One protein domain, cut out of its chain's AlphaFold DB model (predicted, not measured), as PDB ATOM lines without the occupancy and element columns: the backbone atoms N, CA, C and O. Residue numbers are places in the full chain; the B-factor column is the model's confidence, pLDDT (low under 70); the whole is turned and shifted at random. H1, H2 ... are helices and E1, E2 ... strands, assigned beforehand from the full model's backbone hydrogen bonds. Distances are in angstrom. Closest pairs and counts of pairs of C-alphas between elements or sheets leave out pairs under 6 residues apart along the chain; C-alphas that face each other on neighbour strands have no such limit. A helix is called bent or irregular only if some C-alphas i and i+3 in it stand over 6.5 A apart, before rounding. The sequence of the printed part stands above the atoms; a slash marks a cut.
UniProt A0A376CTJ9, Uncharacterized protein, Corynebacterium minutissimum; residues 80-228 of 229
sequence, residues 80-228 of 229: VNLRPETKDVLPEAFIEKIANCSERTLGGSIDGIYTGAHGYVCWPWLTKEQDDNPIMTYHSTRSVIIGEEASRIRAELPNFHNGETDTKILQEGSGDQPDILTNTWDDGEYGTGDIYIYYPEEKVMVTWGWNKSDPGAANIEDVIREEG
ATOM      1  N   VAL A  80      46.637  59.737   1.790       92.81
ATOM      2  CA  VAL A  80      47.351  60.740   0.968       92.81
ATOM      3  C   VAL A  80      47.231  62.187   1.480       92.81
ATOM      4  O   VAL A  80      47.873  63.077   0.934       92.81
ATOM      5  N   ASN A  81      46.429  62.439   2.520       91.81
ATOM      6  CA  ASN A  81      46.390  63.724   3.229       91.81
ATOM      7  C   ASN A  81      47.263  63.682   4.488       91.81
ATOM      8  O   ASN A  81      48.044  64.603   4.722       91.81
ATOM      9  N   LEU A  82      47.189  62.584   5.252       92.75
ATOM     10  CA  LEU A  82      48.094  62.312   6.372       92.75
ATOM     11  C   LEU A  82      49.556  62.217   5.906       92.75
ATOM     12  O   LEU A  82      50.459  62.690   6.595       92.75
ATOM     13  N   ARG A  83      49.779  61.591   4.743       92.94
ATOM     14  CA  ARG A  83      51.079  61.259   4.140       92.94
ATOM     15  C   ARG A  83      51.067  61.561   2.632       92.94
ATOM     16  O   ARG A  83      50.921  60.637   1.823       92.94
ATOM     17  N   PRO A  84      51.200  62.842   2.227       90.88
ATOM     18  CA  PRO A  84      51.138  63.270   0.824       90.88
ATOM     19  C   PRO A  84      52.124  62.584  -0.123       90.88
ATOM     20  O   PRO A  84      51.858  62.513  -1.318       90.88
ATOM     21  N   GLU A  85      53.223  62.026   0.390       87.56
ATOM     22  CA  GLU A  85      54.160  61.215  -0.392       87.56
ATOM     23  C   GLU A  85      53.537  59.932  -0.971       87.56
ATOM     24  O   GLU A  85      54.048  59.401  -1.947       87.56
ATOM     25  N   THR A  86      52.421  59.444  -0.417       91.12
ATOM     26  CA  THR A  86      51.717  58.254  -0.935       91.12
ATOM     27  C   THR A  86      50.828  58.548  -2.144       91.12
ATOM     28  O   THR A  86      50.396  57.619  -2.827       91.12
ATOM     29  N   LYS A  87      50.548  59.829  -2.425       89.88
ATOM     30  CA  LYS A  87      49.551  60.248  -3.416       89.88
ATOM     31  C   LYS A  87      49.910  59.847  -4.844       89.88
ATOM     32  O   LYS A  87      49.058  59.360  -5.571       89.88
ATOM     33  N   ASP A  88      51.161  60.073  -5.228       89.12
ATOM     34  CA  ASP A  88      51.638  59.837  -6.592       89.12
ATOM     35  C   ASP A  88      52.270  58.426  -6.733       89.12
ATOM     36  O   ASP A  88      52.938  58.141  -7.723       89.12
ATOM     37  N   VAL A  89      52.052  57.554  -5.732       92.06
ATOM     38  CA  VAL A  89      52.614  56.193  -5.595       92.06
ATOM     39  C   VAL A  89      51.514  55.130  -5.630       92.06
ATOM     40  O   VAL A  89      51.635  54.125  -6.327       92.06
ATOM     41  N   LEU A  90      50.431  55.335  -4.872       92.31
ATOM     42  CA  LEU A  90      49.316  54.390  -4.801       92.31
ATOM     43  C   LEU A  90      48.363  54.570  -6.004       92.31
ATOM     44  O   LEU A  90      48.136  55.705  -6.425       92.31
ATOM     45  N   PRO A  91      47.759  53.497  -6.555       90.81
ATOM     46  CA  PRO A  91      46.807  53.609  -7.659       90.81
ATOM     47  C   PRO A  91      45.572  54.428  -7.270       90.81
ATOM     48  O   PRO A  91      45.051  54.271  -6.164       90.81
ATOM     49  N   GLU A  92      45.021  55.229  -8.194       88.38
ATOM     50  CA  GLU A  92      43.785  55.980  -7.905       88.38
ATOM     51  C   GLU A  92      42.626  55.022  -7.555       88.38
ATOM     52  O   GLU A  92      41.851  55.315  -6.656       88.38
ATOM     53  N   ALA A  93      42.582  53.813  -8.133       87.44
ATOM     54  CA  ALA A  93      41.598  52.775  -7.792       87.44
ATOM     55  C   ALA A  93      41.678  52.275  -6.331       87.44
ATOM     56  O   ALA A  93      40.669  51.845  -5.776       87.44
ATOM     57  N   PHE A  94      42.849  52.352  -5.691       89.06
ATOM     58  CA  PHE A  94      43.006  52.114  -4.252       89.06
ATOM     59  C   PHE A  94      42.589  53.362  -3.455       89.06
ATOM     60  O   PHE A  94      41.823  53.282  -2.496       89.06
ATOM     61  N   ILE A  95      43.064  54.532  -3.889       90.31
ATOM     62  CA  ILE A  95      42.814  55.849  -3.285       90.31
ATOM     63  C   ILE A  95      41.317  56.262  -3.330       90.31
ATOM     64  O   ILE A  95      40.867  57.043  -2.494       90.31
ATOM     65  N   GLU A  96      40.526  55.764  -4.283       86.50
ATOM     66  CA  GLU A  96      39.071  55.972  -4.370       86.50
ATOM     67  C   GLU A  96      38.291  55.064  -3.409       86.50
ATOM     68  O   GLU A  96      37.249  55.472  -2.890       86.50
ATOM     69  N   LYS A  97      38.796  53.852  -3.136       87.44
ATOM     70  CA  LYS A  97      38.149  52.884  -2.237       87.44
ATOM     71  C   LYS A  97      38.310  53.234  -0.762       87.44
ATOM     72  O   LYS A  97      37.445  52.861   0.023       87.44
ATOM     73  N   ILE A  98      39.393  53.893  -0.353       90.75
ATOM     74  CA  ILE A  98      39.653  54.194   1.063       90.75
ATOM     75  C   ILE A  98      38.849  55.415   1.537       90.75
ATOM     76  O   ILE A  98      38.852  56.478   0.920       90.75
ATOM     77  N   ALA A  99      38.183  55.271   2.684       89.81
ATOM     78  CA  ALA A  99      37.399  56.327   3.319       89.81
ATOM     79  C   ALA A  99      38.253  57.206   4.243       89.81
ATOM     80  O   ALA A  99      38.294  58.429   4.109       89.81
ATOM     81  N   ASN A 100      38.938  56.573   5.195       91.06
ATOM     82  CA  ASN A 100      39.761  57.219   6.215       91.06
ATOM     83  C   ASN A 100      40.828  56.243   6.730       91.06
ATOM     84  O   ASN A 100      40.724  55.029   6.528       91.06
ATOM     85  N   CYS A 101      41.843  56.775   7.406       95.19
ATOM     86  CA  CYS A 101      42.913  56.009   8.023       95.19
ATOM     87  C   CYS A 101      43.246  56.534   9.426       95.19
ATOM     88  O   CYS A 101      43.074  57.709   9.737       95.19
ATOM     89  N   SER A 102      43.785  55.663  10.277       95.56
ATOM     90  CA  SER A 102      44.210  56.001  11.637       95.56
ATOM     91  C   SER A 102      45.631  55.506  11.890       95.56
ATOM     92  O   SER A 102      45.923  54.323  11.703       95.56
ATOM     93  N   GLU A 103      46.509  56.421  12.309       96.56
ATOM     94  CA  GLU A 103      47.895  56.135  12.690       96.56
ATOM     95  C   GLU A 103      47.949  55.343  14.002       96.56
ATOM     96  O   GLU A 103      47.379  55.758  15.016       96.56
ATOM     97  N   ARG A 104      48.613  54.183  13.990       95.31
ATOM     98  CA  ARG A 104      48.675  53.274  15.141       95.31
ATOM     99  C   ARG A 104      49.753  52.205  15.002       95.31
ATOM    100  O   ARG A 104      50.226  51.882  13.916       95.31
ATOM    101  N   THR A 105      50.053  51.559  16.124       95.88
ATOM    102  CA  THR A 105      50.653  50.222  16.107       95.88
ATOM    103  C   THR A 105      49.696  49.241  15.424       95.88
ATOM    104  O   THR A 105      48.519  49.143  15.799       95.88
ATOM    105  N   LEU A 106      50.206  48.531  14.421       94.31
ATOM    106  CA  LEU A 106      49.481  47.541  13.638       94.31
ATOM    107  C   LEU A 106      49.407  46.187  14.353       94.31
ATOM    108  O   LEU A 106      50.239  45.833  15.191       94.31
ATOM    109  N   GLY A 107      48.394  45.413  13.987       84.50
ATOM    110  CA  GLY A 107      48.158  44.044  14.426       84.50
ATOM    111  C   GLY A 107      46.979  43.464  13.651       84.50
ATOM    112  O   GLY A 107      46.259  44.211  12.991       84.50
ATOM    113  N   GLY A 108      46.785  42.148  13.723       74.62
ATOM    114  CA  GLY A 108      45.808  41.462  12.869       74.62
ATOM    115  C   GLY A 108      46.335  41.122  11.472       74.62
ATOM    116  O   GLY A 108      45.530  40.885  10.582       74.62
ATOM    117  N   SER A 109      47.662  41.079  11.298       79.31
ATOM    118  CA  SER A 109      48.281  40.248  10.256       79.31
ATOM    119  C   SER A 109      47.867  38.794  10.477       79.31
ATOM    120  O   SER A 109      47.848  38.334  11.625       79.31
ATOM    121  N   ILE A 110      47.532  38.093   9.397       80.19
ATOM    122  CA  ILE A 110      47.215  36.664   9.416       80.19
ATOM    123  C   ILE A 110      48.505  35.853   9.572       80.19
ATOM    124  O   ILE A 110      48.520  34.882  10.329       80.19
ATOM    125  N   ASP A 111      49.596  36.266   8.919       79.94
ATOM    126  CA  ASP A 111      50.874  35.556   9.031       79.94
ATOM    127  C   ASP A 111      51.684  35.926  10.293       79.94
ATOM    128  O   ASP A 111      52.361  35.067  10.873       79.94
ATOM    129  N   GLY A 112      51.542  37.173  10.756       85.19
ATOM    130  CA  GLY A 112      52.127  37.740  11.968       85.19
ATOM    131  C   GLY A 112      53.213  38.808  11.751       85.19
ATOM    132  O   GLY A 112      53.441  39.594  12.677       85.19
ATOM    133  N   ILE A 113      53.857  38.890  10.583       88.88
ATOM    134  CA  ILE A 113      55.156  39.564  10.364       88.88
ATOM    135  C   ILE A 113      55.153  41.075  10.648       88.88
ATOM    136  O   ILE A 113      56.134  41.608  11.171       88.88
ATOM    137  N   TYR A 114      54.048  41.772  10.358       90.06
ATOM    138  CA  TYR A 114      53.906  43.212  10.616       90.06
ATOM    139  C   TYR A 114      53.221  43.538  11.955       90.06
ATOM    140  O   TYR A 114      52.946  44.702  12.258       90.06
ATOM    141  N   THR A 115      52.959  42.538  12.801       90.88
ATOM    142  CA  THR A 115      52.358  42.760  14.125       90.88
ATOM    143  C   THR A 115      53.316  43.537  15.027       90.88
ATOM    144  O   THR A 115      54.425  43.095  15.311       90.88
ATOM    145  N   GLY A 116      52.874  44.698  15.514       92.00
ATOM    146  CA  GLY A 116      53.699  45.618  16.297       92.00
ATOM    147  C   GLY A 116      54.414  46.699  15.477       92.00
ATOM    148  O   GLY A 116      54.985  47.604  16.085       92.00
ATOM    149  N   ALA A 117      54.353  46.652  14.141       94.44
ATOM    150  CA  ALA A 117      54.875  47.706  13.271       94.44
ATOM    151  C   ALA A 117      54.098  49.026  13.440       94.44
ATOM    152  O   ALA A 117      52.924  49.025  13.826       94.44
ATOM    153  N   HIS A 118      54.728  50.158  13.125       95.50
ATOM    154  CA  HIS A 118      54.057  51.459  13.081       95.50
ATOM    155  C   HIS A 118      53.517  51.763  11.676       95.50
ATOM    156  O   HIS A 118      54.266  51.752  10.698       95.50
ATOM    157  N   GLY A 119      52.232  52.103  11.567       96.50
ATOM    158  CA  GLY A 119      51.614  52.432  10.284       96.50
ATOM    159  C   GLY A 119      50.206  53.000  10.424       96.50
ATOM    160  O   GLY A 119      49.829  53.527  11.471       96.50
ATOM    161  N   TYR A 120      49.427  52.874   9.358       97.06
ATOM    162  CA  TYR A 120      48.053  53.353   9.267       97.06
ATOM    163  C   TYR A 120      47.133  52.166   8.991       97.06
ATOM    164  O   TYR A 120      47.385  51.395   8.068       97.06
ATOM    165  N   VAL A 121      46.063  52.023   9.770       96.31
ATOM    166  CA  VAL A 121      44.934  51.161   9.384       96.31
ATOM    167  C   VAL A 121      43.964  52.034   8.604       96.31
ATOM    168  O   VAL A 121      43.567  53.080   9.107       96.31
ATOM    169  N   CYS A 122      43.621  51.619   7.391       94.75
ATOM    170  CA  CYS A 122      42.740  52.325   6.470       94.75
ATOM    171  C   CYS A 122      41.463  51.515   6.233       94.75
ATOM    172  O   CYS A 122      41.524  50.333   5.886       94.75
ATOM    173  N   TRP A 123      40.307  52.150   6.402       92.56
ATOM    174  CA  TRP A 123      39.001  51.532   6.178       92.56
ATOM    175  C   TRP A 123      38.506  51.843   4.760       92.56
ATOM    176  O   TRP A 123      38.538  53.014   4.366       92.56
ATOM    177  N   PRO A 124      38.049  50.843   3.985       90.44
ATOM    178  CA  PRO A 124      37.367  51.096   2.724       90.44
ATOM    179  C   PRO A 124      35.983  51.726   2.945       90.44
ATOM    180  O   PRO A 124      35.368  51.553   3.998       90.44
ATOM    181  N   TRP A 125      35.467  52.420   1.931       86.62
ATOM    182  CA  TRP A 125      34.042  52.715   1.815       86.62
ATOM    183  C   TRP A 125      33.284  51.413   1.556       86.62
ATOM    184  O   TRP A 125      33.486  50.759   0.534       86.62
ATOM    185  N   LEU A 126      32.397  51.049   2.481       84.50
ATOM    186  CA  LEU A 126      31.511  49.896   2.366       84.50
ATOM    187  C   LEU A 126      30.060  50.372   2.315       84.50
ATOM    188  O   LEU A 126      29.659  51.248   3.083       84.50
ATOM    189  N   THR A 127      29.248  49.760   1.453       85.69
ATOM    190  CA  THR A 127      27.794  49.818   1.641       85.69
ATOM    191  C   THR A 127      27.418  49.049   2.904       85.69
ATOM    192  O   THR A 127      28.132  48.141   3.335       85.69
ATOM    193  N   LYS A 128      26.258  49.360   3.490       83.88
ATOM    194  CA  LYS A 128      25.806  48.687   4.711       83.88
ATOM    195  C   LYS A 128      25.753  47.157   4.578       83.88
ATOM    196  O   LYS A 128      26.113  46.465   5.519       83.88
ATOM    197  N   GLU A 129      25.351  46.621   3.424       85.88
ATOM    198  CA  GLU A 129      25.314  45.167   3.203       85.88
ATOM    199  C   GLU A 129      26.713  44.529   3.283       85.88
ATOM    200  O   GLU A 129      26.847  43.418   3.794       85.88
ATOM    201  N   GLN A 130      27.749  45.248   2.840       86.81
ATOM    202  CA  GLN A 130      29.151  44.818   2.881       86.81
ATOM    203  C   GLN A 130      29.786  44.955   4.275       86.81
ATOM    204  O   GLN A 130      30.721  44.214   4.569       86.81
ATOM    205  N   ASP A 131      29.293  45.872   5.116       84.44
ATOM    206  CA  ASP A 131      29.699  46.028   6.526       84.44
ATOM    207  C   ASP A 131      28.982  45.011   7.438       84.44
ATOM    208  O   ASP A 131      29.617  44.360   8.267       84.44
ATOM    209  N   ASP A 132      27.682  44.771   7.210       86.62
ATOM    210  CA  ASP A 132      26.916  43.689   7.851       86.62
ATOM    211  C   ASP A 132      27.428  42.286   7.418       86.62
ATOM    212  O   ASP A 132      27.266  41.315   8.163       86.62
ATOM    213  N   ASN A 133      28.053  42.159   6.233       86.50
ATOM    214  CA  ASN A 133      28.595  40.905   5.675       86.50
ATOM    215  C   ASN A 133      30.005  41.110   5.059       86.50
ATOM    216  O   ASN A 133      30.160  41.124   3.830       86.50
ATOM    217  N   PRO A 134      31.061  41.262   5.880       85.69
ATOM    218  CA  PRO A 134      32.403  41.561   5.392       85.69
ATOM    219  C   PRO A 134      33.052  40.353   4.705       85.69
ATOM    220  O   PRO A 134      33.205  39.283   5.294       85.69
ATOM    221  N   ILE A 135      33.490  40.554   3.462       90.19
ATOM    222  CA  ILE A 135      34.282  39.603   2.676       90.19
ATOM    223  C   ILE A 135      35.755  39.941   2.924       90.19
ATOM    224  O   ILE A 135      36.162  41.078   2.678       90.19
ATOM    225  N   MET A 136      36.558  39.004   3.434       89.69
ATOM    226  CA  MET A 136      37.882  39.324   3.997       89.69
ATOM    227  C   MET A 136      38.812  39.972   2.964       89.69
ATOM    228  O   MET A 136      39.399  41.018   3.221       89.69
ATOM    229  N   THR A 137      38.887  39.405   1.770       90.44
ATOM    230  CA  THR A 137      39.771  39.846   0.691       90.44
ATOM    231  C   THR A 137      39.421  41.256   0.208       90.44
ATOM    232  O   THR A 137      40.303  42.100   0.047       90.44
ATOM    233  N   TYR A 138      38.131  41.550   0.029       88.06
ATOM    234  CA  TYR A 138      37.662  42.762  -0.653       88.06
ATOM    235  C   TYR A 138      37.207  43.889   0.288       88.06
ATOM    236  O   TYR A 138      37.313  45.055  -0.077       88.06
ATOM    237  N   HIS A 139      36.708  43.568   1.487       89.31
ATOM    238  CA  HIS A 139      36.125  44.541   2.425       89.31
ATOM    239  C   HIS A 139      36.987  44.775   3.682       89.31
ATOM    240  O   HIS A 139      36.650  45.632   4.497       89.31
ATOM    241  N   SER A 140      38.090  44.037   3.882       89.25
ATOM    242  CA  SER A 140      38.960  44.251   5.049       89.25
ATOM    243  C   SER A 140      39.735  45.567   4.998       89.25
ATOM    244  O   SER A 140      40.100  46.081   3.937       89.25
ATOM    245  N   THR A 141      40.058  46.078   6.186       92.62
ATOM    246  CA  THR A 141      40.959  47.218   6.358       92.62
ATOM    247  C   THR A 141      42.317  46.966   5.714       92.62
ATOM    248  O   THR A 141      42.968  45.960   6.000       92.62
ATOM    249  N   ARG A 142      42.786  47.926   4.920       94.19
ATOM    250  CA  ARG A 142      44.129  47.922   4.336       94.19
ATOM    251  C   ARG A 142      45.108  48.504   5.359       94.19
ATOM    252  O   ARG A 142      44.825  49.539   5.958       94.19
ATOM    253  N   SER A 143      46.248  47.862   5.582       96.94
ATOM    254  CA  SER A 143      47.330  48.405   6.413       96.94
ATOM    255  C   SER A 143      48.374  49.072   5.522       96.94
ATOM    256  O   SER A 143      48.814  48.469   4.545       96.94
ATOM    257  N   VAL A 144      48.787  50.295   5.858       97.06
ATOM    258  CA  VAL A 144      49.822  51.046   5.130       97.06
ATOM    259  C   VAL A 144      51.016  51.312   6.047       97.06
ATOM    260  O   VAL A 144      50.864  51.872   7.133       97.06
ATOM    261  N   ILE A 145      52.211  50.921   5.610       97.38
ATOM    262  CA  ILE A 145      53.480  51.057   6.343       97.38
ATOM    263  C   ILE A 145      54.438  51.865   5.466       97.38
ATOM    264  O   ILE A 145      54.477  51.660   4.255       97.38
ATOM    265  N   ILE A 146      55.197  52.803   6.042       96.12
ATOM    266  CA  ILE A 146      56.030  53.737   5.264       96.12
ATOM    267  C   ILE A 146      57.433  53.859   5.871       96.12
ATOM    268  O   ILE A 146      57.585  54.024   7.083       96.12
ATOM    269  N   GLY A 147      58.459  53.846   5.019       95.75
ATOM    270  CA  GLY A 147      59.859  54.048   5.389       95.75
ATOM    271  C   GLY A 147      60.585  52.752   5.750       95.75
ATOM    272  O   GLY A 147      60.261  51.674   5.259       95.75
ATOM    273  N   GLU A 148      61.596  52.847   6.618       95.81
ATOM    274  CA  GLU A 148      62.495  51.718   6.919       95.81
ATOM    275  C   GLU A 148      61.784  50.486   7.511       95.81
ATOM    276  O   GLU A 148      62.268  49.372   7.343       95.81
ATOM    277  N   GLU A 149      60.627  50.653   8.164       94.75
ATOM    278  CA  GLU A 149      59.800  49.536   8.652       94.75
ATOM    279  C   GLU A 149      59.219  48.714   7.485       94.75
ATOM    280  O   GLU A 149      59.294  47.486   7.502       94.75
ATOM    281  N   ALA A 150      58.723  49.373   6.431       96.75
ATOM    282  CA  ALA A 150      58.237  48.702   5.225       96.75
ATOM    283  C   ALA A 150      59.379  47.967   4.502       96.75
ATOM    284  O   ALA A 150      59.239  46.797   4.146       96.75
ATOM    285  N   SER A 151      60.544  48.615   4.360       96.31
ATOM    286  CA  SER A 151      61.743  47.981   3.788       96.31
ATOM    287  C   SER A 151      62.238  46.790   4.617       96.31
ATOM    288  O   SER A 151      62.677  45.791   4.046       96.31
ATOM    289  N   ARG A 152      62.151  46.866   5.954       95.62
ATOM    290  CA  ARG A 152      62.486  45.764   6.866       95.62
ATOM    291  C   ARG A 152      61.562  44.567   6.631       95.62
ATOM    292  O   ARG A 152      62.057  43.475   6.365       95.62
ATOM    293  N   ILE A 153      60.247  44.782   6.661       95.00
ATOM    294  CA  ILE A 153      59.248  43.722   6.448       95.00
ATOM    295  C   ILE A 153      59.424  43.095   5.055       95.00
ATOM    296  O   ILE A 153      59.480  41.872   4.937       95.00
ATOM    297  N   ARG A 154      59.643  43.904   4.009       95.12
ATOM    298  CA  ARG A 154      59.936  43.426   2.643       95.12
ATOM    299  C   ARG A 154      61.182  42.533   2.553       95.12
ATOM    300  O   ARG A 154      61.209  41.621   1.722       95.12
ATOM    301  N   ALA A 155      62.212  42.803   3.355       94.31
ATOM    302  CA  ALA A 155      63.442  42.010   3.394       94.31
ATOM    303  C   ALA A 155      63.292  40.718   4.221       94.31
ATOM    304  O   ALA A 155      63.928  39.710   3.908       94.31
ATOM    305  N   GLU A 156      62.446  40.733   5.253       93.06
ATOM    306  CA  GLU A 156      62.133  39.564   6.081       93.06
ATOM    307  C   GLU A 156      61.178  38.590   5.360       93.06
ATOM    308  O   GLU A 156      61.432  37.384   5.374       93.06
ATOM    309  N   LEU A 157      60.157  39.103   4.653       92.31
ATOM    310  CA  LEU A 157      59.097  38.334   3.978       92.31
ATOM    311  C   LEU A 157      59.586  37.088   3.207       92.31
ATOM    312  O   LEU A 157      59.077  36.005   3.490       92.31
ATOM    313  N   PRO A 158      60.575  37.145   2.286       89.81
ATOM    314  CA  PRO A 158      61.008  35.972   1.510       89.81
ATOM    315  C   PRO A 158      61.615  34.820   2.325       89.81
ATOM    316  O   PRO A 158      61.884  33.764   1.762       89.81
ATOM    317  N   ASN A 159      61.873  35.026   3.620       87.31
ATOM    318  CA  ASN A 159      62.405  34.025   4.546       87.31
ATOM    319  C   ASN A 159      61.454  33.781   5.738       87.31
ATOM    320  O   ASN A 159      61.829  33.097   6.694       87.31
ATOM    321  N   PHE A 160      60.259  34.380   5.722       84.69
ATOM    322  CA  PHE A 160      59.280  34.283   6.797       84.69
ATOM    323  C   PHE A 160      58.345  33.093   6.574       84.69
ATOM    324  O   PHE A 160      57.604  33.038   5.595       84.69
ATOM    325  N   HIS A 161      58.365  32.159   7.523       75.81
ATOM    326  CA  HIS A 161      57.460  31.016   7.582       75.81
ATOM    327  C   HIS A 161      56.955  30.905   9.022       75.81
ATOM    328  O   HIS A 161      57.758  30.708   9.940       75.81
ATOM    329  N   ASN A 162      55.645  31.019   9.242       73.00
ATOM    330  CA  ASN A 162      55.057  30.843  10.579       73.00
ATOM    331  C   ASN A 162      54.799  29.360  10.934       73.00
ATOM    332  O   ASN A 162      54.494  29.043  12.083       73.00
ATOM    333  N   GLY A 163      54.984  28.456   9.964       71.00
ATOM    334  CA  GLY A 163      54.761  27.012  10.080       71.00
ATOM    335  C   GLY A 163      53.539  26.508   9.309       71.00
ATOM    336  O   GLY A 163      53.426  25.299   9.111       71.00
ATOM    337  N   GLU A 164      52.672  27.415   8.852       77.81
ATOM    338  CA  GLU A 164      51.485  27.116   8.044       77.81
ATOM    339  C   GLU A 164      51.540  27.825   6.677       77.81
ATOM    340  O   GLU A 164      51.195  27.206   5.674       77.81
ATOM    341  N   THR A 165      52.034  29.069   6.611       82.75
ATOM    342  CA  THR A 165      52.175  29.865   5.376       82.75
ATOM    343  C   THR A 165      53.581  29.842   4.759       82.75
ATOM    344  O   THR A 165      54.592  29.747   5.463       82.75
ATOM    345  N   ASP A 166      53.636  30.025   3.433       85.38
ATOM    346  CA  ASP A 166      54.859  30.237   2.646       85.38
ATOM    347  C   ASP A 166      54.796  31.565   1.863       85.38
ATOM    348  O   ASP A 166      53.733  31.969   1.379       85.38
ATOM    349  N   THR A 167      55.945  32.232   1.685       90.31
ATOM    350  CA  THR A 167      56.044  33.441   0.847       90.31
ATOM    351  C   THR A 167      56.219  33.105  -0.635       90.31
ATOM    352  O   THR A 167      57.228  32.521  -1.036       90.31
ATOM    353  N   LYS A 168      55.291  33.573  -1.474       90.88
ATOM    354  CA  LYS A 168      55.383  33.566  -2.942       90.88
ATOM    355  C   LYS A 168      55.635  34.997  -3.431       90.88
ATOM    356  O   LYS A 168      54.855  35.899  -3.143       90.88
ATOM    357  N   ILE A 169      56.702  35.210  -4.201       92.56
ATOM    358  CA  ILE A 169      56.895  36.458  -4.956       92.56
ATOM    359  C   ILE A 169      56.097  36.334  -6.260       92.56
ATOM    360  O   ILE A 169      56.296  35.376  -7.009       92.56
ATOM    361  N   LEU A 170      55.183  37.273  -6.514       92.62
ATOM    362  CA  LEU A 170      54.411  37.375  -7.761       92.62
ATOM    363  C   LEU A 170      55.119  38.285  -8.771       92.62
ATOM    364  O   LEU A 170      55.189  37.961  -9.955       92.62
ATOM    365  N   GLN A 171      55.677  39.395  -8.284       92.81
ATOM    366  CA  GLN A 171      56.423  40.382  -9.061       92.81
ATOM    367  C   GLN A 171      57.598  40.902  -8.228       92.81
ATOM    368  O   GLN A 171      57.424  41.226  -7.054       92.81
ATOM    369  N   GLU A 172      58.780  41.004  -8.835       90.38
ATOM    370  CA  GLU A 172      59.873  41.816  -8.289       90.38
ATOM    371  C   GLU A 172      59.732  43.249  -8.819       90.38
ATOM    372  O   GLU A 172      59.557  43.456 -10.023       90.38
ATOM    373  N   GLY A 173      59.777  44.229  -7.917       84.19
ATOM    374  CA  GLY A 173      59.587  45.641  -8.243       84.19
ATOM    375  C   GLY A 173      60.758  46.228  -9.030       84.19
ATOM    376  O   GLY A 173      61.916  45.851  -8.831       84.19
ATOM    377  N   SER A 174      60.478  47.174  -9.931       80.81
ATOM    378  CA  SER A 174      61.524  47.880 -10.683       80.81
ATOM    379  C   SER A 174      61.056  49.253 -11.167       80.81
ATOM    380  O   SER A 174      60.067  49.357 -11.890       80.81
ATOM    381  N   GLY A 175      61.775  50.309 -10.759       80.50
ATOM    382  CA  GLY A 175      61.308  51.692 -10.902       80.50
ATOM    383  C   GLY A 175      59.922  51.864 -10.276       80.50
ATOM    384  O   GLY A 175      59.638  51.284  -9.229       80.50
ATOM    385  N   ASP A 176      59.041  52.562 -10.989       82.69
ATOM    386  CA  ASP A 176      57.643  52.865 -10.649       82.69
ATOM    387  C   ASP A 176      56.717  51.624 -10.487       82.69
ATOM    388  O   ASP A 176      55.493  51.758 -10.433       82.69
ATOM    389  N   GLN A 177      57.245  50.392 -10.493       88.81
ATOM    390  CA  GLN A 177      56.474  49.151 -10.338       88.81
ATOM    391  C   GLN A 177      56.748  48.488  -8.984       88.81
ATOM    392  O   GLN A 177      57.915  48.241  -8.661       88.81
ATOM    393  N   PRO A 178      55.702  48.145  -8.207       95.19
ATOM    394  CA  PRO A 178      55.876  47.566  -6.887       95.19
ATOM    395  C   PRO A 178      56.378  46.119  -6.947       95.19
ATOM    396  O   PRO A 178      56.069  45.354  -7.866       95.19
ATOM    397  N   ASP A 179      57.101  45.729  -5.901       96.38
ATOM    398  CA  ASP A 179      57.177  44.337  -5.477       96.38
ATOM    399  C   ASP A 179      55.778  43.852  -5.083       96.38
ATOM    400  O   ASP A 179      55.058  44.541  -4.356       96.38
ATOM    401  N   ILE A 180      55.427  42.640  -5.499       96.19
ATOM    402  CA  ILE A 180      54.163  41.993  -5.146       96.19
ATOM    403  C   ILE A 180      54.483  40.616  -4.572       96.19
ATOM    404  O   ILE A 180      55.070  39.768  -5.250       96.19
ATOM    405  N   LEU A 181      54.097  40.393  -3.318       95.38
ATOM    406  CA  LEU A 181      54.285  39.139  -2.596       95.38
ATOM    407  C   LEU A 181      52.970  38.698  -1.949       95.38
ATOM    408  O   LEU A 181      52.104  39.512  -1.634       95.38
ATOM    409  N   THR A 182      52.858  37.404  -1.680       93.69
ATOM    410  CA  THR A 182      51.851  36.842  -0.777       93.69
ATOM    411  C   THR A 182      52.575  36.006   0.267       93.69
ATOM    412  O   THR A 182      53.563  35.348  -0.065       93.69
ATOM    413  N   ASN A 183      52.114  36.018   1.515       92.81
ATOM    414  CA  ASN A 183      52.508  35.027   2.512       92.81
ATOM    415  C   ASN A 183      51.248  34.260   2.913       92.81
ATOM    416  O   ASN A 183      50.369  34.783   3.595       92.81
ATOM    417  N   THR A 184      51.106  33.059   2.362       91.00
ATOM    418  CA  THR A 184      49.805  32.394   2.201       91.00
ATOM    419  C   THR A 184      49.934  30.885   2.304       91.00
ATOM    420  O   THR A 184      50.970  30.324   1.948       91.00
ATOM    421  N   TRP A 185      48.857  30.225   2.723       90.44
ATOM    422  CA  TRP A 185      48.676  28.785   2.565       90.44
ATOM    423  C   TRP A 185      47.466  28.499   1.673       90.44
ATOM    424  O   TRP A 185      46.507  29.268   1.655       90.44
ATOM    425  N   ASP A 186      47.531  27.407   0.913       88.94
ATOM    426  CA  ASP A 186      46.470  26.934   0.020       88.94
ATOM    427  C   ASP A 186      46.570  25.402  -0.103       88.94
ATOM    428  O   ASP A 186      47.627  24.883  -0.475       88.94
ATOM    429  N   ASP A 187      45.499  24.671   0.225       87.75
ATOM    430  CA  ASP A 187      45.430  23.203   0.097       87.75
ATOM    431  C   ASP A 187      44.744  22.720  -1.200       87.75
ATOM    432  O   ASP A 187      44.726  21.523  -1.505       87.75
ATOM    433  N   GLY A 188      44.218  23.658  -1.991       84.62
ATOM    434  CA  GLY A 188      43.420  23.434  -3.192       84.62
ATOM    435  C   GLY A 188      41.942  23.804  -3.018       84.62
ATOM    436  O   GLY A 188      41.358  24.336  -3.966       84.62
ATOM    437  N   GLU A 189      41.366  23.585  -1.833       86.50
ATOM    438  CA  GLU A 189      39.966  23.878  -1.480       86.50
ATOM    439  C   GLU A 189      39.867  25.147  -0.614       86.50
ATOM    440  O   GLU A 189      39.057  26.026  -0.912       86.50
ATOM    441  N   TYR A 190      40.749  25.287   0.379       88.75
ATOM    442  CA  TYR A 190      40.847  26.427   1.296       88.75
ATOM    443  C   TYR A 190      42.222  27.096   1.208       88.75
ATOM    444  O   TYR A 190      43.206  26.490   0.788       88.75
ATOM    445  N   GLY A 191      42.294  28.351   1.644       90.12
ATOM    446  CA  GLY A 191      43.549  29.084   1.767       90.12
ATOM    447  C   GLY A 191      43.351  30.470   2.367       90.12
ATOM    448  O   GLY A 191      42.292  31.075   2.194       90.12
ATOM    449  N   THR A 192      44.352  30.968   3.090       91.62
ATOM    450  CA  THR A 192      44.380  32.331   3.642       91.62
ATOM    451  C   THR A 192      45.822  32.781   3.919       91.62
ATOM    452  O   THR A 192      46.770  32.006   3.769       91.62
ATOM    453  N   GLY A 193      45.997  34.053   4.263       91.81
ATOM    454  CA  GLY A 193      47.278  34.720   4.487       91.81
ATOM    455  C   GLY A 193      47.200  36.189   4.085       91.81
ATOM    456  O   GLY A 193      46.113  36.681   3.792       91.81
ATOM    457  N   ASP A 194      48.333  36.881   4.038       93.88
ATOM    458  CA  ASP A 194      48.389  38.314   3.734       93.88
ATOM    459  C   ASP A 194      48.974  38.576   2.324       93.88
ATOM    460  O   ASP A 194      49.923  37.919   1.874       93.88
ATOM    461  N   ILE A 195      48.397  39.550   1.612       95.31
ATOM    462  CA  ILE A 195      48.927  40.118   0.360       95.31
ATOM    463  C   ILE A 195      49.808  41.321   0.709       95.31
ATOM    464  O   ILE A 195      49.469  42.101   1.599       95.31
ATOM    465  N   TYR A 196      50.919  41.496  -0.006       96.69
ATOM    466  CA  TYR A 196      51.884  42.576   0.197       96.69
ATOM    467  C   TYR A 196      52.244  43.248  -1.127       96.69
ATOM    468  O   TYR A 196      52.858  42.631  -1.998       96.69
ATOM    469  N   ILE A 197      51.929  44.536  -1.239       97.25
ATOM    470  CA  ILE A 197      52.392  45.415  -2.315       97.25
ATOM    471  C   ILE A 197      53.424  46.372  -1.717       97.25
ATOM    472  O   ILE A 197      53.133  47.019  -0.710       97.25
ATOM    473  N   TYR A 198      54.622  46.475  -2.292       97.25
ATOM    474  CA  TYR A 198      55.689  47.336  -1.773       97.25
ATOM    475  C   TYR A 198      56.395  48.123  -2.880       97.25
ATOM    476  O   TYR A 198      56.984  47.548  -3.789       97.25
ATOM    477  N   TYR A 199      56.386  49.446  -2.761       95.69
ATOM    478  CA  TYR A 199      57.042  50.384  -3.667       95.69
ATOM    479  C   TYR A 199      58.490  50.632  -3.204       95.69
ATOM    480  O   TYR A 199      58.682  51.188  -2.114       95.69
ATOM    481  N   PRO A 200      59.523  50.190  -3.957       93.06
ATOM    482  CA  PRO A 200      60.882  50.125  -3.417       93.06
ATOM    483  C   PRO A 200      61.597  51.462  -3.223       93.06
ATOM    484  O   PRO A 200      62.436  51.552  -2.322       93.06
ATOM    485  N   GLU A 201      61.299  52.477  -4.039       91.94
ATOM    486  CA  GLU A 201      61.996  53.770  -3.992       91.94
ATOM    487  C   GLU A 201      61.428  54.679  -2.887       91.94
ATOM    488  O   GLU A 201      62.182  55.266  -2.107       91.94
ATOM    489  N   GLU A 202      60.103  54.711  -2.743       93.38
ATOM    490  CA  GLU A 202      59.362  55.513  -1.759       93.38
ATOM    491  C   GLU A 202      59.165  54.787  -0.420       93.38
ATOM    492  O   GLU A 202      58.792  55.403   0.583       93.38
ATOM    493  N   LYS A 203      59.449  53.478  -0.386       95.12
ATOM    494  CA  LYS A 203      59.327  52.598   0.786       95.12
ATOM    495  C   LYS A 203      57.906  52.560   1.357       95.12
ATOM    496  O   LYS A 203      57.728  52.566   2.575       95.12
ATOM    497  N   VAL A 204      56.898  52.528   0.489       96.00
ATOM    498  CA  VAL A 204      55.482  52.399   0.873       96.00
ATOM    499  C   VAL A 204      55.059  50.941   0.719       96.00
ATOM    500  O   VAL A 204      55.210  50.369  -0.355       96.00
ATOM    501  N   MET A 205      54.518  50.339   1.776       97.12
ATOM    502  CA  MET A 205      53.896  49.015   1.751       97.12
ATOM    503  C   MET A 205      52.396  49.134   2.007       97.12
ATOM    504  O   MET A 205      51.987  49.803   2.955       97.12
ATOM    505  N   VAL A 206      51.601  48.426   1.211       96.88
ATOM    506  CA  VAL A 206      50.179  48.163   1.449       96.88
ATOM    507  C   VAL A 206      50.009  46.664   1.679       96.88
ATOM    508  O   VAL A 206      50.555  45.858   0.927       96.88
ATOM    509  N   THR A 207      49.260  46.278   2.710       96.38
ATOM    510  CA  THR A 207      48.973  44.868   3.004       96.38
ATOM    511  C   THR A 207      47.563  44.652   3.549       96.38
ATOM    512  O   THR A 207      47.001  45.529   4.213       96.38
ATOM    513  N   TRP A 208      46.963  43.510   3.211       94.69
ATOM    514  CA  TRP A 208      45.641  43.091   3.671       94.69
ATOM    515  C   TRP A 208      45.478  41.569   3.596       94.69
ATOM    516  O   TRP A 208      46.150  40.899   2.809       94.69
ATOM    517  N   GLY A 209      44.552  41.040   4.398       92.69
ATOM    518  CA  GLY A 209      44.254  39.612   4.448       92.69
ATOM    519  C   GLY A 209      43.482  39.119   3.222       92.69
ATOM    520  O   GLY A 209      42.550  39.772   2.749       92.69
ATOM    521  N   TRP A 210      43.847  37.933   2.747       93.56
ATOM    522  CA  TRP A 210      43.206  37.177   1.674       93.56
ATOM    523  C   TRP A 210      42.579  35.890   2.216       93.56
ATOM    524  O   TRP A 210      43.107  35.259   3.135       93.56
ATOM    525  N   ASN A 211      41.470  35.460   1.619       92.69
ATOM    526  CA  ASN A 211      40.835  34.174   1.893       92.69
ATOM    527  C   ASN A 211      40.262  33.592   0.596       92.69
ATOM    528  O   ASN A 211      39.347  34.155   0.000       92.69
ATOM    529  N   LYS A 212      40.749  32.415   0.197       92.81
ATOM    530  CA  LYS A 212      40.328  31.688  -1.011       92.81
ATOM    531  C   LYS A 212      38.827  31.384  -1.065       92.81
ATOM    532  O   LYS A 212      38.269  31.220  -2.148       92.81
ATOM    533  N   SER A 213      38.192  31.300   0.103       90.75
ATOM    534  CA  SER A 213      36.762  31.010   0.266       90.75
ATOM    535  C   SER A 213      35.863  32.207  -0.073       90.75
ATOM    536  O   SER A 213      34.652  32.037  -0.210       90.75
ATOM    537  N   ASP A 214      36.429  33.413  -0.169       92.44
ATOM    538  CA  ASP A 214      35.681  34.622  -0.498       92.44
ATOM    539  C   ASP A 214      35.211  34.600  -1.969       92.44
ATOM    540  O   ASP A 214      35.984  34.234  -2.862       92.44
ATOM    541  N   PRO A 215      33.975  35.042  -2.273       88.62
ATOM    542  CA  PRO A 215      33.488  35.135  -3.648       88.62
ATOM    543  C   PRO A 215      34.420  35.973  -4.539       88.62
ATOM    544  O   PRO A 215      34.598  37.163  -4.308       88.62
ATOM    545  N   GLY A 216      35.003  35.345  -5.566       88.38
ATOM    546  CA  GLY A 216      35.940  35.976  -6.510       88.38
ATOM    547  C   GLY A 216      37.425  35.799  -6.170       88.38
ATOM    548  O   GLY A 216      38.243  35.716  -7.080       88.38
ATOM    549  N   ALA A 217      37.782  35.601  -4.898       90.44
ATOM    550  CA  ALA A 217      39.172  35.630  -4.424       90.44
ATOM    551  C   ALA A 217      40.022  34.390  -4.775       90.44
ATOM    552  O   ALA A 217      41.152  34.261  -4.308       90.44
ATOM    553  N   ALA A 218      39.513  33.459  -5.586       86.19
ATOM    554  CA  ALA A 218      40.153  32.168  -5.857       86.19
ATOM    555  C   ALA A 218      41.499  32.254  -6.613       86.19
ATOM    556  O   ALA A 218      42.206  31.250  -6.699       86.19
ATOM    557  N   ASN A 219      41.847  33.424  -7.163       88.94
ATOM    558  CA  ASN A 219      43.114  33.698  -7.840       88.94
ATOM    559  C   ASN A 219      43.667  35.057  -7.374       88.94
ATOM    560  O   ASN A 219      43.062  36.096  -7.643       88.94
ATOM    561  N   ILE A 220      44.800  35.067  -6.666       90.69
ATOM    562  CA  ILE A 220      45.319  36.279  -6.003       90.69
ATOM    563  C   ILE A 220      45.748  37.335  -7.034       90.69
ATOM    564  O   ILE A 220      45.473  38.524  -6.873       90.69
ATOM    565  N   GLU A 221      46.340  36.887  -8.138       90.81
ATOM    566  CA  GLU A 221      46.708  37.706  -9.291       90.81
ATOM    567  C   GLU A 221      45.517  38.479  -9.911       90.81
ATOM    568  O   GLU A 221      45.726  39.536 -10.503       90.81
ATOM    569  N   ASP A 222      44.270  38.009  -9.758       90.69
ATOM    570  CA  ASP A 222      43.078  38.752 -10.199       90.69
ATOM    571  C   ASP A 222      42.587  39.765  -9.151       90.69
ATOM    572  O   ASP A 222      42.216  40.877  -9.524       90.69
ATOM    573  N   VAL A 223      42.658  39.433  -7.855       91.06
ATOM    574  CA  VAL A 223      42.336  40.356  -6.743       91.06
ATOM    575  C   VAL A 223      43.200  41.617  -6.817       91.06
ATOM    576  O   VAL A 223      42.699  42.735  -6.732       91.06
ATOM    577  N   ILE A 224      44.506  41.436  -7.008       91.69
ATOM    578  CA  ILE A 224      45.504  42.513  -7.090       91.69
ATOM    579  C   ILE A 224      45.192  43.455  -8.263       91.69
ATOM    580  O   ILE A 224      45.144  44.676  -8.096       91.69
ATOM    581  N   ARG A 225      44.842  42.876  -9.417       89.12
ATOM    582  CA  ARG A 225      44.427  43.593 -10.628       89.12
ATOM    583  C   ARG A 225      43.107  44.363 -10.451       89.12
ATOM    584  O   ARG A 225      42.906  45.380 -11.112       89.12
ATOM    585  N   GLU A 226      42.210  43.909  -9.574       85.94
ATOM    586  CA  GLU A 226      40.968  44.612  -9.195       85.94
ATOM    587  C   GLU A 226      41.187  45.715  -8.138       85.94
ATOM    588  O   GLU A 226      40.335  46.592  -7.967       85.94
ATOM    589  N   GLU A 227      42.339  45.729  -7.464       83.56
ATOM    590  CA  GLU A 227      42.832  46.854  -6.652       83.56
ATOM    591  C   GLU A 227      43.640  47.886  -7.463       83.56
ATOM    592  O   GLU A 227      43.886  48.992  -6.984       83.56
ATOM    593  N   GLY A 228      43.984  47.569  -8.716       84.50
ATOM    594  CA  GLY A 228      44.718  48.458  -9.622       84.50
ATOM    595  C   GLY A 228      46.242  48.396  -9.481       84.50
ATOM    596  O   GLY A 228      46.914  49.329  -9.924       84.50
TER     597      GLY A 228
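AT A GLANCE: This is residues 80 to 228 of the 229 residues of an uncharacterized protein of Corynebacterium minutissimum (UniProt A0A376CTJ9). What would one see first in this model? A twisted sheet of seven antiparallel strands makes the middle of the domain, with the long helix H4 slanting over one face and the shorter H5 over the other. The long link of residues 106 to 117 folds over the face that bears H4, while H2 lies farthest from the middle, 21.0 A from the mean of the C-alphas, with H3 between it and the sheet. What is it made of? The printed part has 149 residues with five named helices and seven named strands, in the order H1 E1 E2 H2 H3 E3 H4 E4 E5 E6 E7 H5; the sheet runs E1 E2 E3 E7 E6 E5 E4, and the class is mixed, helices and strands. How closely is it drawn together? The whole is compact, with a radius of gyration of the C-alphas of 14.4 A and spans of 40 by 39 by 27 A.

HOW THE PARTS SIT: How do the strands stand side by side? In order across the sheet come E1, residues 98 to 105, E2, 118 to 124, E3, 142 to 146, E7, 204 to 211, E6, 191 to 199, E5, 179 to 186, and E4, 166 to 171; E1 and E4 are the edge strands. E4, E5, E6 and E7 form a meander, each strand the antiparallel neighbour of the one before. Within hydrogen-bond range are, for instance, N 102 and O 121 of E1 and E2, 2.8 A, N 120 and O 144 of E2 and E3, 2.8 A, N 145 and O 205 of E3 and E7, 2.9 A, N 195 and O 208 of E6 and E7, 2.9 A, N 183 and O 194 of E5 and E6, 2.9 A, and N 168 and O 182 of E4 and E5, 2.8 A. Which helices are over its faces? H4, residues 148 to 159, has a height over the sheet of 7.9 A and runs slantwise to the strands, at 43 degrees to E5 on the local plane; its closest C-alphas to E7 are those of Ala 150 and Met 205, 5.6 A apart. On the opposite face H5, residues 220 to 227, has a height over the sheet of 8.9 A and runs slantwise at 54 degrees to E5 on the local plane. Where are the other helices? H1, residues 92 to 97, only grazes the sheet with residues 94 to 97, and is close to H5 but not clearly touching it, the closest C-alphas being those of Phe 94 and Glu 227, 5.8 A apart. H3, residues 136 to 139, stands at the sheet's level, with the C-alphas of Thr 137 and Trp 210 of E7 closest, 4.5 A apart. H2, residues 128 to 132, is not on the sheet and is close to H3 but not clearly touching it, the closest C-alphas being those of Gln 130 and His 139, 7.0 A apart. What do the helix backbones show? In H2 every O i to N i+4 pair is within hydrogen-bond range, against 6 of 8 in H4, 3 of 4 in H5 and 1 of 2 in H1; H3 is too short for such a pair.

IN THESE COORDINATES: Where do the first and last elements lie? H1 begins at C-alpha 92, (43.785, 55.980, -7.905), and H5 ends at C-alpha 227, (42.832, 46.854, -6.652). Which elements are long? From first to last C-alpha, E6 measures 25.8 A, E7 23.4 A, E5 21.2 A and H4 17.9 A; H4 is only just irregular, with C-alphas 155 and 158 6.8 A apart.

THE WHOLE: How far does it reach? The two C-alphas farthest apart are those of Pro 84 and Glu 189, at 41.0 A. Is anything missing or unsure? The printed part has no cut, E1 to E2 is the long link, and no printed residue is under 70 in pLDDT, with a mean of 90.4 over the printed part.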